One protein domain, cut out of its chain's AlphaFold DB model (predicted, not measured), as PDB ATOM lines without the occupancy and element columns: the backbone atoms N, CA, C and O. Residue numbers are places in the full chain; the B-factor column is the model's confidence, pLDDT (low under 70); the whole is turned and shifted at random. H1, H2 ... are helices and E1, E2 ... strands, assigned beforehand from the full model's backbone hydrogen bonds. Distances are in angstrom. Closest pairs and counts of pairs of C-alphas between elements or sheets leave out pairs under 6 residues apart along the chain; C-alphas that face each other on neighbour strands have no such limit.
ATOM      1  N   ASP A  31      61.808  85.400-128.917       65.75
ATOM      2  CA  ASP A  31      62.727  85.999-127.942       65.75
ATOM      3  C   ASP A  31      62.366  85.662-126.486       65.75
ATOM      4  O   ASP A  31      63.251  85.439-125.659       65.75
ATOM      5  N   GLN A  32      61.072  85.565-126.164       64.38
ATOM      6  CA  GLN A  32      60.610  85.184-124.826       64.38
ATOM      7  C   GLN A  32      60.892  83.709-124.524       64.38
ATOM      8  O   GLN A  32      61.261  83.370-123.401       64.38
ATOM      9  N   VAL A  33      60.771  82.832-125.525       61.25
ATOM     10  CA  VAL A  33      61.104  81.404-125.389       61.25
ATOM     11  C   VAL A  33      62.611  81.208-125.225       61.25
ATOM     12  O   VAL A  33      63.037  80.404-124.401       61.25
ATOM     13  N   ILE A  34      63.424  81.986-125.944       64.12
ATOM     14  CA  ILE A  34      64.885  81.970-125.794       64.12
ATOM     15  C   ILE A  34      65.299  82.448-124.394       64.12
ATOM     16  O   ILE A  34      66.190  81.854-123.793       64.12
ATOM     17  N   ALA A  35      64.641  83.476-123.850       65.94
ATOM     18  CA  ALA A  35      64.928  83.992-122.509       65.94
ATOM     19  C   ALA A  35      64.551  83.021-121.371       65.94
ATOM     20  O   ALA A  35      65.146  83.083-120.297       65.94
ATOM     21  N   LEU A  36      63.576  82.135-121.598       61.78
ATOM     22  CA  LEU A  36      63.131  81.118-120.635       61.78
ATOM     23  C   LEU A  36      63.951  79.826-120.686       61.78
ATOM     24  O   LEU A  36      63.849  79.005-119.775       61.78
ATOM     25  N   ASN A  37      64.757  79.636-121.730       61.38
ATOM     26  CA  ASN A  37      65.651  78.495-121.805       61.38
ATOM     27  C   ASN A  37      66.835  78.750-120.853       61.38
ATOM     28  O   ASN A  37      67.551  79.739-121.038       61.38
ATOM     29  N   PRO A  38      67.048  77.922-119.812       56.84
ATOM     30  CA  PRO A  38      68.123  78.158-118.858       56.84
ATOM     31  C   PRO A  38      69.465  78.168-119.598       56.84
ATOM     32  O   PRO A  38      69.821  77.216-120.289       56.84
ATOM     33  N   LYS A  39      70.193  79.287-119.483       55.22
ATOM     34  CA  LYS A  39      71.470  79.525-120.182       55.22
ATOM     35  C   LYS A  39      72.596  78.590-119.735       55.22
ATOM     36  O   LYS A  39      73.612  78.505-120.414       55.22
ATOM     37  N   GLU A  40      72.407  77.890-118.624       57.59
ATOM     38  CA  GLU A  40      73.339  76.908-118.085       57.59
ATOM     39  C   GLU A  40      72.570  75.634-117.709       57.59
ATOM     40  O   GLU A  40      71.434  75.723-117.231       57.59
ATOM     41  N   PRO A  41      73.148  74.441-117.934       56.84
ATOM     42  CA  PRO A  41      72.500  73.192-117.567       56.84
ATOM     43  C   PRO A  41      72.279  73.148-116.051       56.84
ATOM     44  O   PRO A  41      73.220  73.285-115.270       56.84
ATOM     45  N   LEU A  42      71.021  72.963-115.639       55.12
ATOM     46  CA  LEU A  42      70.663  72.777-114.235       55.12
ATOM     47  C   LEU A  42      71.451  71.588-113.661       55.12
ATOM     48  O   LEU A  42      71.548  70.551-114.332       55.12
ATOM     49  N   PRO A  43      71.999  71.693-112.436       54.34
ATOM     50  CA  PRO A  43      72.643  70.555-111.808       54.34
ATOM     51  C   PRO A  43      71.619  69.420-111.657       54.34
ATOM     52  O   PRO A  43      70.446  69.680-111.362       54.34
ATOM     53  N   PRO A  44      72.029  68.161-111.872       55.28
ATOM     54  CA  PRO A  44      71.109  67.040-111.811       55.28
ATOM     55  C   PRO A  44      70.479  66.929-110.419       55.28
ATOM     56  O   PRO A  44      71.174  66.965-109.403       55.28
ATOM     57  N   MET A  45      69.151  66.787-110.370       50.50
ATOM     58  CA  MET A  45      68.421  66.562-109.122       50.50
ATOM     59  C   MET A  45      68.871  65.237-108.497       50.50
ATOM     60  O   MET A  45      68.657  64.176-109.077       50.50
ATOM     61  N   GLN A  46      69.458  65.290-107.303       50.47
ATOM     62  CA  GLN A  46      69.760  64.100-106.509       50.47
ATOM     63  C   GLN A  46      68.724  63.968-105.394       50.47
ATOM     64  O   GLN A  46      68.516  64.897-104.614       50.47
ATOM     65  N   THR A  47      68.062  62.812-105.316       49.53
ATOM     66  CA  THR A  47      67.262  62.439-104.139       49.53
ATOM     67  C   THR A  47      68.067  61.471-103.267       49.53
ATOM     68  O   THR A  47      68.935  60.778-103.797       49.53
ATOM     69  N   PRO A  48      67.801  61.382-101.947       52.12
ATOM     70  CA  PRO A  48      68.676  60.675-101.005       52.12
ATOM     71  C   PRO A  48      68.874  59.174-101.268       52.12
ATOM     72  O   PRO A  48      69.815  58.616-100.727       52.12
ATOM     73  N   ASN A  49      68.016  58.533-102.075       56.50
ATOM     74  CA  ASN A  49      68.074  57.102-102.418       56.50
ATOM     75  C   ASN A  49      67.577  56.811-103.859       56.50
ATOM     76  O   ASN A  49      67.101  55.714-104.138       56.50
ATOM     77  N   GLY A  50      67.571  57.797-104.764       51.69
ATOM     78  CA  GLY A  50      66.897  57.664-106.063       51.69
ATOM     79  C   GLY A  50      67.835  57.345-107.218       51.69
ATOM     80  O   GLY A  50      68.537  58.229-107.702       51.69
ATOM     81  N   ASN A  51      67.743  56.118-107.726       54.38
ATOM     82  CA  ASN A  51      68.425  55.600-108.921       54.38
ATOM     83  C   ASN A  51      67.825  56.115-110.243       54.38
ATOM     84  O   ASN A  51      67.681  55.395-111.234       54.38
ATOM     85  N   LEU A  52      67.435  57.387-110.255       57.12
ATOM     86  CA  LEU A  52      67.055  58.089-111.467       57.12
ATOM     87  C   LEU A  52      68.334  58.611-112.103       57.12
ATOM     88  O   LEU A  52      68.977  59.520-111.574       57.12
ATOM     89  N   ASN A  53      68.698  58.049-113.253       56.53
ATOM     90  CA  ASN A  53      69.752  58.632-114.057       56.53
ATOM     91  C   ASN A  53      69.201  59.921-114.681       56.53
ATOM     92  O   ASN A  53      68.462  59.911-115.670       56.53
ATOM     93  N   SER A  54      69.554  61.043-114.059       55.75
ATOM     94  CA  SER A  54      69.089  62.391-114.387       55.75
ATOM     95  C   SER A  54      69.422  62.838-115.812       55.75
ATOM     96  O   SER A  54      68.869  63.830-116.272       55.75
ATOM     97  N   VAL A  55      70.323  62.135-116.507       62.34
ATOM     98  CA  VAL A  55      70.738  62.454-117.882       62.34
ATOM     99  C   VAL A  55      69.799  61.831-118.918       62.34
ATOM    100  O   VAL A  55      69.635  62.371-120.006       62.34
ATOM    101  N   VAL A  56      69.165  60.706-118.584       56.72
ATOM    102  CA  VAL A  56      68.380  59.897-119.537       56.72
ATOM    103  C   VAL A  56      66.929  59.690-119.109       56.72
ATOM    104  O   VAL A  56      66.215  58.931-119.758       56.72
ATOM    105  N   SER A  57      66.488  60.333-118.020       56.25
ATOM    106  CA  SER A  57      65.145  60.150-117.439       56.25
ATOM    107  C   SER A  57      64.749  58.669-117.344       56.25
ATOM    108  O   SER A  57      63.597  58.307-117.573       56.25
ATOM    109  N   SER A  58      65.721  57.805-117.046       58.06
ATOM    110  CA  SER A  58      65.529  56.361-116.976       58.06
ATOM    111  C   SER A  58      65.960  55.838-115.615       58.06
ATOM    112  O   SER A  58      66.810  56.422-114.934       58.06
ATOM    113  N   VAL A  59      65.307  54.756-115.205       61.34
ATOM    114  CA  VAL A  59      65.642  54.020-113.990       61.34
ATOM    115  C   VAL A  59      66.703  52.999-114.375       61.34
ATOM    116  O   VAL A  59      66.444  52.142-115.223       61.34
ATOM    117  N   ASP A  60      67.894  53.085-113.783       65.12
ATOM    118  CA  ASP A  60      68.975  52.131-114.056       65.12
ATOM    119  C   ASP A  60      68.819  50.877-113.183       65.12
ATOM    120  O   ASP A  60      69.600  50.588-112.274       65.12
ATOM    121  N   ILE A  61      67.751  50.132-113.474       68.31
ATOM    122  CA  ILE A  61      67.370  48.903-112.766       68.31
ATOM    123  C   ILE A  61      68.506  47.874-112.836       68.31
ATOM    124  O   ILE A  61      68.710  47.104-111.901       68.31
ATOM    125  N   MET A  62      69.274  47.862-113.929       71.06
ATOM    126  CA  MET A  62      70.361  46.903-114.112       71.06
ATOM    127  C   MET A  62      71.504  47.152-113.131       71.06
ATOM    128  O   MET A  62      71.992  46.196-112.534       71.06
ATOM    129  N   SER A  63      71.896  48.411-112.913       68.56
ATOM    130  CA  SER A  63      72.918  48.769-111.919       68.56
ATOM    131  C   SER A  63      72.533  48.322-110.504       68.56
ATOM    132  O   SER A  63      73.337  47.712-109.796       68.56
ATOM    133  N   GLU A  64      71.274  48.527-110.112       67.12
ATOM    134  CA  GLU A  64      70.761  48.090-108.807       67.12
ATOM    135  C   GLU A  64      70.743  46.570-108.660       67.12
ATOM    136  O   GLU A  64      71.161  46.027-107.636       67.12
ATOM    137  N   VAL A  65      70.284  45.869-109.699       76.19
ATOM    138  CA  VAL A  65      70.265  44.406-109.716       76.19
ATOM    139  C   VAL A  65      71.685  43.859-109.608       76.19
ATOM    140  O   VAL A  65      71.902  42.907-108.863       76.19
ATOM    141  N   TYR A  66      72.673  44.475-110.264       74.88
ATOM    142  CA  TYR A  66      74.073  44.076-110.113       74.88
ATOM    143  C   TYR A  66      74.601  44.298-108.694       74.88
ATOM    144  O   TYR A  66      75.274  43.413-108.171       74.88
ATOM    145  N   GLN A  67      74.270  45.416-108.045       74.31
ATOM    146  CA  GLN A  67      74.663  45.660-106.652       74.31
ATOM    147  C   GLN A  67      74.010  44.661-105.686       74.31
ATOM    148  O   GLN A  67      74.679  44.125-104.804       74.31
ATOM    149  N   ALA A  68      72.726  44.352-105.880       74.56
ATOM    150  CA  ALA A  68      72.017  43.357-105.080       74.56
ATOM    151  C   ALA A  68      72.564  41.936-105.303       74.56
ATOM    152  O   ALA A  68      72.718  41.170-104.351       74.56
ATOM    153  N   LEU A  69      72.900  41.589-106.550       77.88
ATOM    154  CA  LEU A  69      73.560  40.325-106.887       77.88
ATOM    155  C   LEU A  69      74.949  40.230-106.260       77.88
ATOM    156  O   LEU A  69      75.332  39.155-105.810       77.88
ATOM    157  N   ASP A  70      75.702  41.327-106.220       75.31
ATOM    158  CA  ASP A  70      77.015  41.351-105.581       75.31
ATOM    159  C   ASP A  70      76.908  41.200-104.059       75.31
ATOM    160  O   ASP A  70      77.655  40.425-103.469       75.31
ATOM    161  N   ALA A  71      75.899  41.821-103.439       73.19
ATOM    162  CA  ALA A  71      75.584  41.633-102.023       73.19
ATOM    163  C   ALA A  71      75.135  40.199-101.674       73.19
ATOM    164  O   ALA A  71      75.279  39.777-100.528       73.19
ATOM    165  N   LEU A  72      74.595  39.444-102.641       80.25
ATOM    166  CA  LEU A  72      74.226  38.036-102.456       80.25
ATOM    167  C   LEU A  72      75.439  37.094-102.516       80.25
ATOM    168  O   LEU A  72      75.376  35.973-102.003       80.25
ATOM    169  N   LYS A  73      76.546  37.512-103.141       83.19
ATOM    170  CA  LYS A  73      77.763  36.696-103.187       83.19
ATOM    171  C   LYS A  73      78.379  36.604-101.797       83.19
ATOM    172  O   LYS A  73      78.331  37.536-100.997       83.19
ATOM    173  N   ILE A  74      79.019  35.470-101.525       84.00
ATOM    174  CA  ILE A  74      79.849  35.341-100.329       84.00
ATOM    175  C   ILE A  74      81.029  36.309-100.497       84.00
ATOM    176  O   ILE A  74      81.717  36.235-101.516       84.00
ATOM    177  N   PRO A  75      81.271  37.220 -99.539       83.50
ATOM    178  CA  PRO A  75      82.323  38.210 -99.680       83.50
ATOM    179  C   PRO A  75      83.700  37.546 -99.729       83.50
ATOM    180  O   PRO A  75      83.966  36.554 -99.042       83.50
ATOM    181  N   THR A  76      84.599  38.145-100.508       85.56
ATOM    182  CA  THR A  76      86.021  37.803-100.510       85.56
ATOM    183  C   THR A  76      86.741  38.637 -99.456       85.56
ATOM    184  O   THR A  76      87.039  39.813 -99.677       85.56
ATOM    185  N   ASN A  77      87.007  38.059 -98.292       83.69
ATOM    186  CA  ASN A  77      87.755  38.706 -97.219       83.69
ATOM    187  C   ASN A  77      88.616  37.675 -96.485       83.69
ATOM    188  O   ASN A  77      88.116  36.658 -95.997       83.69
ATOM    189  N   GLN A  78      89.909  37.974 -96.381       84.81
ATOM    190  CA  GLN A  78      90.877  37.141 -95.687       84.81
ATOM    191  C   GLN A  78      90.832  37.410 -94.181       84.81
ATOM    192  O   GLN A  78      91.202  38.484 -93.693       84.81
ATOM    193  N   ILE A  79      90.455  36.391 -93.414       87.00
ATOM    194  CA  ILE A  79      90.469  36.461 -91.956       87.00
ATOM    195  C   ILE A  79      91.887  36.200 -91.436       87.00
ATOM    196  O   ILE A  79      92.355  35.066 -91.364       87.00
ATOM    197  N   LYS A  80      92.577  37.273 -91.029       80.62
ATOM    198  CA  LYS A  80      93.981  37.229 -90.571       80.62
ATOM    199  C   LYS A  80      94.194  36.504 -89.234       80.62
ATOM    200  O   LYS A  80      95.324  36.163 -88.898       80.62
ATOM    201  N   SER A  81      93.141  36.300 -88.442       80.25
ATOM    202  CA  SER A  81      93.217  35.674 -87.116       80.25
ATOM    203  C   SER A  81      91.910  34.976 -86.765       80.25
ATOM    204  O   SER A  81      90.836  35.500 -87.050       80.25
ATOM    205  N   SER A  82      91.982  33.844 -86.057       79.19
ATOM    206  CA  SER A  82      90.795  33.137 -85.556       79.19
ATOM    207  C   SER A  82      89.957  33.966 -84.579       79.19
ATOM    208  O   SER A  82      88.811  33.605 -84.336       79.19
ATOM    209  N   LYS A  83      90.501  35.082 -84.065       83.69
ATOM    210  CA  LYS A  83      89.825  36.048 -83.183       83.69
ATOM    211  C   LYS A  83      89.367  37.337 -83.874       83.69
ATOM    212  O   LYS A  83      89.020  38.301 -83.194       83.69
ATOM    213  N   ALA A  84      89.432  37.402 -85.204       87.56
ATOM    214  CA  ALA A  84      89.000  38.586 -85.942       87.56
ATOM    215  C   ALA A  84      87.518  38.889 -85.693       87.56
ATOM    216  O   ALA A  84      86.725  37.973 -85.469       87.56
ATOM    217  N   GLN A  85      87.147  40.170 -85.768       88.62
ATOM    218  CA  GLN A  85      85.766  40.584 -85.558       88.62
ATOM    219  C   GLN A  85      84.838  39.899 -86.567       88.62
ATOM    220  O   GLN A  85      85.066  39.971 -87.774       88.62
ATOM    221  N   GLY A  86      83.808  39.224 -86.067       86.81
ATOM    222  CA  GLY A  86      82.873  38.479 -86.898       86.81
ATOM    223  C   GLY A  86      81.637  38.054 -86.130       86.81
ATOM    224  O   GLY A  86      81.692  37.823 -84.918       86.81
ATOM    225  N   TYR A  87      80.528  37.924 -86.847       90.19
ATOM    226  CA  TYR A  87      79.258  37.475 -86.284       90.19
ATOM    227  C   TYR A  87      79.068  35.982 -86.518       90.19
ATOM    228  O   TYR A  87      79.463  35.459 -87.557       90.19
ATOM    229  N   THR A  88      78.461  35.287 -85.559       91.62
ATOM    230  CA  THR A  88      78.139  33.862 -85.694       91.62
ATOM    231  C   THR A  88      77.339  33.609 -86.976       91.62
ATOM    232  O   THR A  88      76.341  34.281 -87.219       91.62
ATOM    233  N   GLY A  89      77.776  32.649 -87.791       86.00
ATOM    234  CA  GLY A  89      77.162  32.319 -89.082       86.00
ATOM    235  C   GLY A  89      77.704  33.113 -90.273       86.00
ATOM    236  O   GLY A  89      77.348  32.810 -91.408       86.00
ATOM    237  N   GLN A  90      78.590  34.090 -90.052       90.12
ATOM    238  CA  GLN A  90      79.244  34.814 -91.138       90.12
ATOM    239  C   GLN A  90      80.204  33.895 -91.908       90.12
ATOM    240  O   GLN A  90      81.019  33.191 -91.307       90.12
ATOM    241  N   ILE A  91      80.120  33.938 -93.240       90.88
ATOM    242  CA  ILE A  91      80.972  33.174 -94.157       90.88
ATOM    243  C   ILE A  91      81.724  34.157 -95.053       90.88
ATOM    244  O   ILE A  91      81.160  35.145 -95.518       90.88
ATOM    245  N   THR A  92      83.004  33.889 -95.277       91.69
ATOM    246  CA  THR A  92      83.854  34.624 -96.217       91.69
ATOM    247  C   THR A  92      84.893  33.673 -96.795       91.69
ATOM    248  O   THR A  92      85.140  32.612 -96.220       91.69
ATOM    249  N   HIS A  93      85.517  34.015 -97.913       91.50
ATOM    250  CA  HIS A  93      86.585  33.199 -98.483       91.50
ATOM    251  C   HIS A  93      87.730  34.046 -99.041       91.50
ATOM    252  O   HIS A  93      87.599  35.255 -99.235       91.50
ATOM    253  N   ASP A  94      88.860  33.401 -99.296       89.50
ATOM    254  CA  ASP A  94      89.936  33.927-100.132       89.50
ATOM    255  C   ASP A  94      90.302  32.889-101.209       89.50
ATOM    256  O   ASP A  94      89.494  32.013-101.532       89.50
ATOM    257  N   SER A  95      91.474  33.022-101.829       89.06
ATOM    258  CA  SER A  95      91.955  32.096-102.859       89.06
ATOM    259  C   SER A  95      92.393  30.732-102.315       89.06
ATOM    260  O   SER A  95      92.564  29.803-103.098       89.06
ATOM    261  N   GLU A  96      92.607  30.603-101.005       88.38
ATOM    262  CA  GLU A  96      93.205  29.426-100.368       88.38
ATOM    263  C   GLU A  96      92.296  28.775 -99.314       88.38
ATOM    264  O   GLU A  96      92.455  27.588 -99.020       88.38
ATOM    265  N   TYR A  97      91.356  29.516 -98.725       90.31
ATOM    266  CA  TYR A  97      90.520  29.069 -97.614       90.31
ATOM    267  C   TYR A  97      89.092  29.621 -97.680       90.31
ATOM    268  O   TYR A  97      88.839  30.755 -98.087       90.31
ATOM    269  N   VAL A  98      88.155  28.835 -97.149       91.44
ATOM    270  CA  VAL A  98      86.818  29.286 -96.741       91.44
ATOM    271  C   VAL A  98      86.801  29.444 -95.226       91.44
ATOM    272  O   VAL A  98      87.223  28.545 -94.497       91.44
ATOM    273  N   TYR A  99      86.290  30.572 -94.745       92.62
ATOM    274  CA  TYR A  99      86.189  30.921 -93.335       92.62
ATOM    275  C   TYR A  99      84.729  30.944 -92.891       92.62
ATOM    276  O   TYR A  99      83.879  31.561 -93.531       92.62
ATOM    277  N   ILE A 100      84.452  30.312 -91.754       92.06
ATOM    278  CA  ILE A 100      83.128  30.265 -91.131       92.06
ATOM    279  C   ILE A 100      83.268  30.726 -89.683       92.06
ATOM    280  O   ILE A 100      84.027  30.143 -88.901       92.06
ATOM    281  N   CYS A 101      82.528  31.767 -89.313       91.94
ATOM    282  CA  CYS A 101      82.467  32.264 -87.947       91.94
ATOM    283  C   CYS A 101      81.515  31.380 -87.129       91.94
ATOM    284  O   CYS A 101      80.297  31.421 -87.302       91.94
ATOM    285  N   VAL A 102      82.069  30.535 -86.260       90.94
ATOM    286  CA  VAL A 102      81.306  29.538 -85.486       90.94
ATOM    287  C   VAL A 102      80.746  30.089 -84.175       90.94
ATOM    288  O   VAL A 102      79.795  29.539 -83.631       90.94
ATOM    289  N   SER A 103      81.328  31.172 -83.669       89.12
ATOM    290  CA  SER A 103      80.821  31.972 -82.553       89.12
ATOM    291  C   SER A 103      81.404  33.380 -82.669       89.12
ATOM    292  O   SER A 103      82.375  33.557 -83.399       89.12
ATOM    293  N   SER A 104      80.876  34.370 -81.944       89.19
ATOM    294  CA  SER A 104      81.391  35.748 -81.980       89.19
ATOM    295  C   SER A 104      82.916  35.788 -81.884       89.19
ATOM    296  O   SER A 104      83.497  35.285 -80.919       89.19
ATOM    297  N   ASN A 105      83.548  36.375 -82.899       87.94
ATOM    298  CA  ASN A 105      85.002  36.475 -83.030       87.94
ATOM    299  C   ASN A 105      85.730  35.121 -82.944       87.94
ATOM    300  O   ASN A 105      86.808  35.036 -82.361       87.94
ATOM    301  N   ASN A 106      85.139  34.047 -83.468       91.31
ATOM    302  CA  ASN A 106      85.759  32.728 -83.525       91.31
ATOM    303  C   ASN A 106      85.567  32.119 -84.910       91.31
ATOM    304  O   ASN A 106      84.471  31.694 -85.281       91.31
ATOM    305  N   TRP A 107      86.658  32.061 -85.662       91.88
ATOM    306  CA  TRP A 107      86.653  31.610 -87.043       91.88
ATOM    307  C   TRP A 107      87.288  30.235 -87.186       91.88
ATOM    308  O   TRP A 107      88.421  30.001 -86.757       91.88
ATOM    309  N   LYS A 108      86.575  29.340 -87.869       90.38
ATOM    310  CA  LYS A 108      87.145  28.122 -88.442       90.38
ATOM    311  C   LYS A 108      87.468  28.366 -89.909       90.38
ATOM    312  O   LYS A 108      86.741  29.085 -90.586       90.38
ATOM    313  N   ARG A 109      88.545  27.750 -90.393       91.00
ATOM    314  CA  ARG A 109      88.950  27.802 -91.801       91.00
ATOM    315  C   ARG A 109      89.060  26.400 -92.379       91.00
ATOM    316  O   ARG A 109      89.504  25.489 -91.681       91.00
ATOM    317  N   ILE A 110      88.681  26.254 -93.638       91.06
ATOM    318  CA  ILE A 110      88.788  25.026 -94.426       91.06
ATOM    319  C   ILE A 110      89.625  25.370 -95.652       91.06
ATOM    320  O   ILE A 110      89.356  26.379 -96.298       91.06
ATOM    321  N   LYS A 111      90.661  24.577 -95.939       91.69
ATOM    322  CA  LYS A 111      91.527  24.805 -97.098       91.69
ATOM    323  C   LYS A 111      90.781  24.442 -98.379       91.69
ATOM    324  O   LYS A 111      90.149  23.391 -98.438       91.69
ATOM    325  N   LEU A 112      90.858  25.314 -99.375       88.38
ATOM    326  CA  LEU A 112      90.422  25.031-100.732       88.38
ATOM    327  C   LEU A 112      91.515  24.203-101.407       88.38
ATOM    328  O   LEU A 112      92.653  24.652-101.543       88.38
TER     329      LEU A 112
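Overview. This is residues 31 to 112 of the 115 residues of an uncharacterized protein of viral metagenome (UniProt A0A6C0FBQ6). A small sheet of three antiparallel strands sits at one end of a long, thin rod, with the unnamed stretch 73 to 90 looping beside it. From this head H2 reaches out along the rod, then comes a long unnamed stretch that partly folds back on itself, and the short helix H1 sticks out at the far tip. The printed part has 82 residues, with two named helices and three named strands in the order H1 H2 E1 E2 E3, and the sheet's order is E1 - E2 - E3. The class is mixed, helices and strands, with under half of the residues in named elements. The whole is extended, with a radius of gyration of the C-alphas of 23.5 A and spans of 74 by 21 by 18 A.

Along the chain. E2, residues 97 to 103, is 18.1 A long. E3, residues 106 to 111, is 16.7 A long and ends at C-alpha 111 at (91.527, 24.805, -97.098). E1 is residues 91 to 93. H2, residues 61 to 72, is 16.5 A long. H1, residues 31 to 36, begins at C-alpha 31 at (62.727, 85.999, -127.942).

Arrangement. E1, E2 and E3 form a meander, each strand the antiparallel neighbour of the one before. In the hairpin E1 and E2, N 92 and O 99 are within hydrogen-bond range at 3.0 A. In the hairpin E2 and E3, N 100 and O 108 are 2.8 A apart, within hydrogen-bond range. H2 is not on the sheet, and H1 and H2 are apart. In both helices every O i to N i+4 pair is within hydrogen-bond range. Residues 52 to 53 pair antiparallel with 58 to 59.

Size, cuts and confidence. The C-alphas farthest apart, of Asp 31 and Lys 111, are 74.3 A apart. Residues 31 to 42 and 65 to 72 stand free. The printed part has no cut. The links H1 to H2, 24 residues, and H2 to E1, 18 residues, are long. The model's pLDDT is under 70 at residues 31 to 61 and 63 to 64.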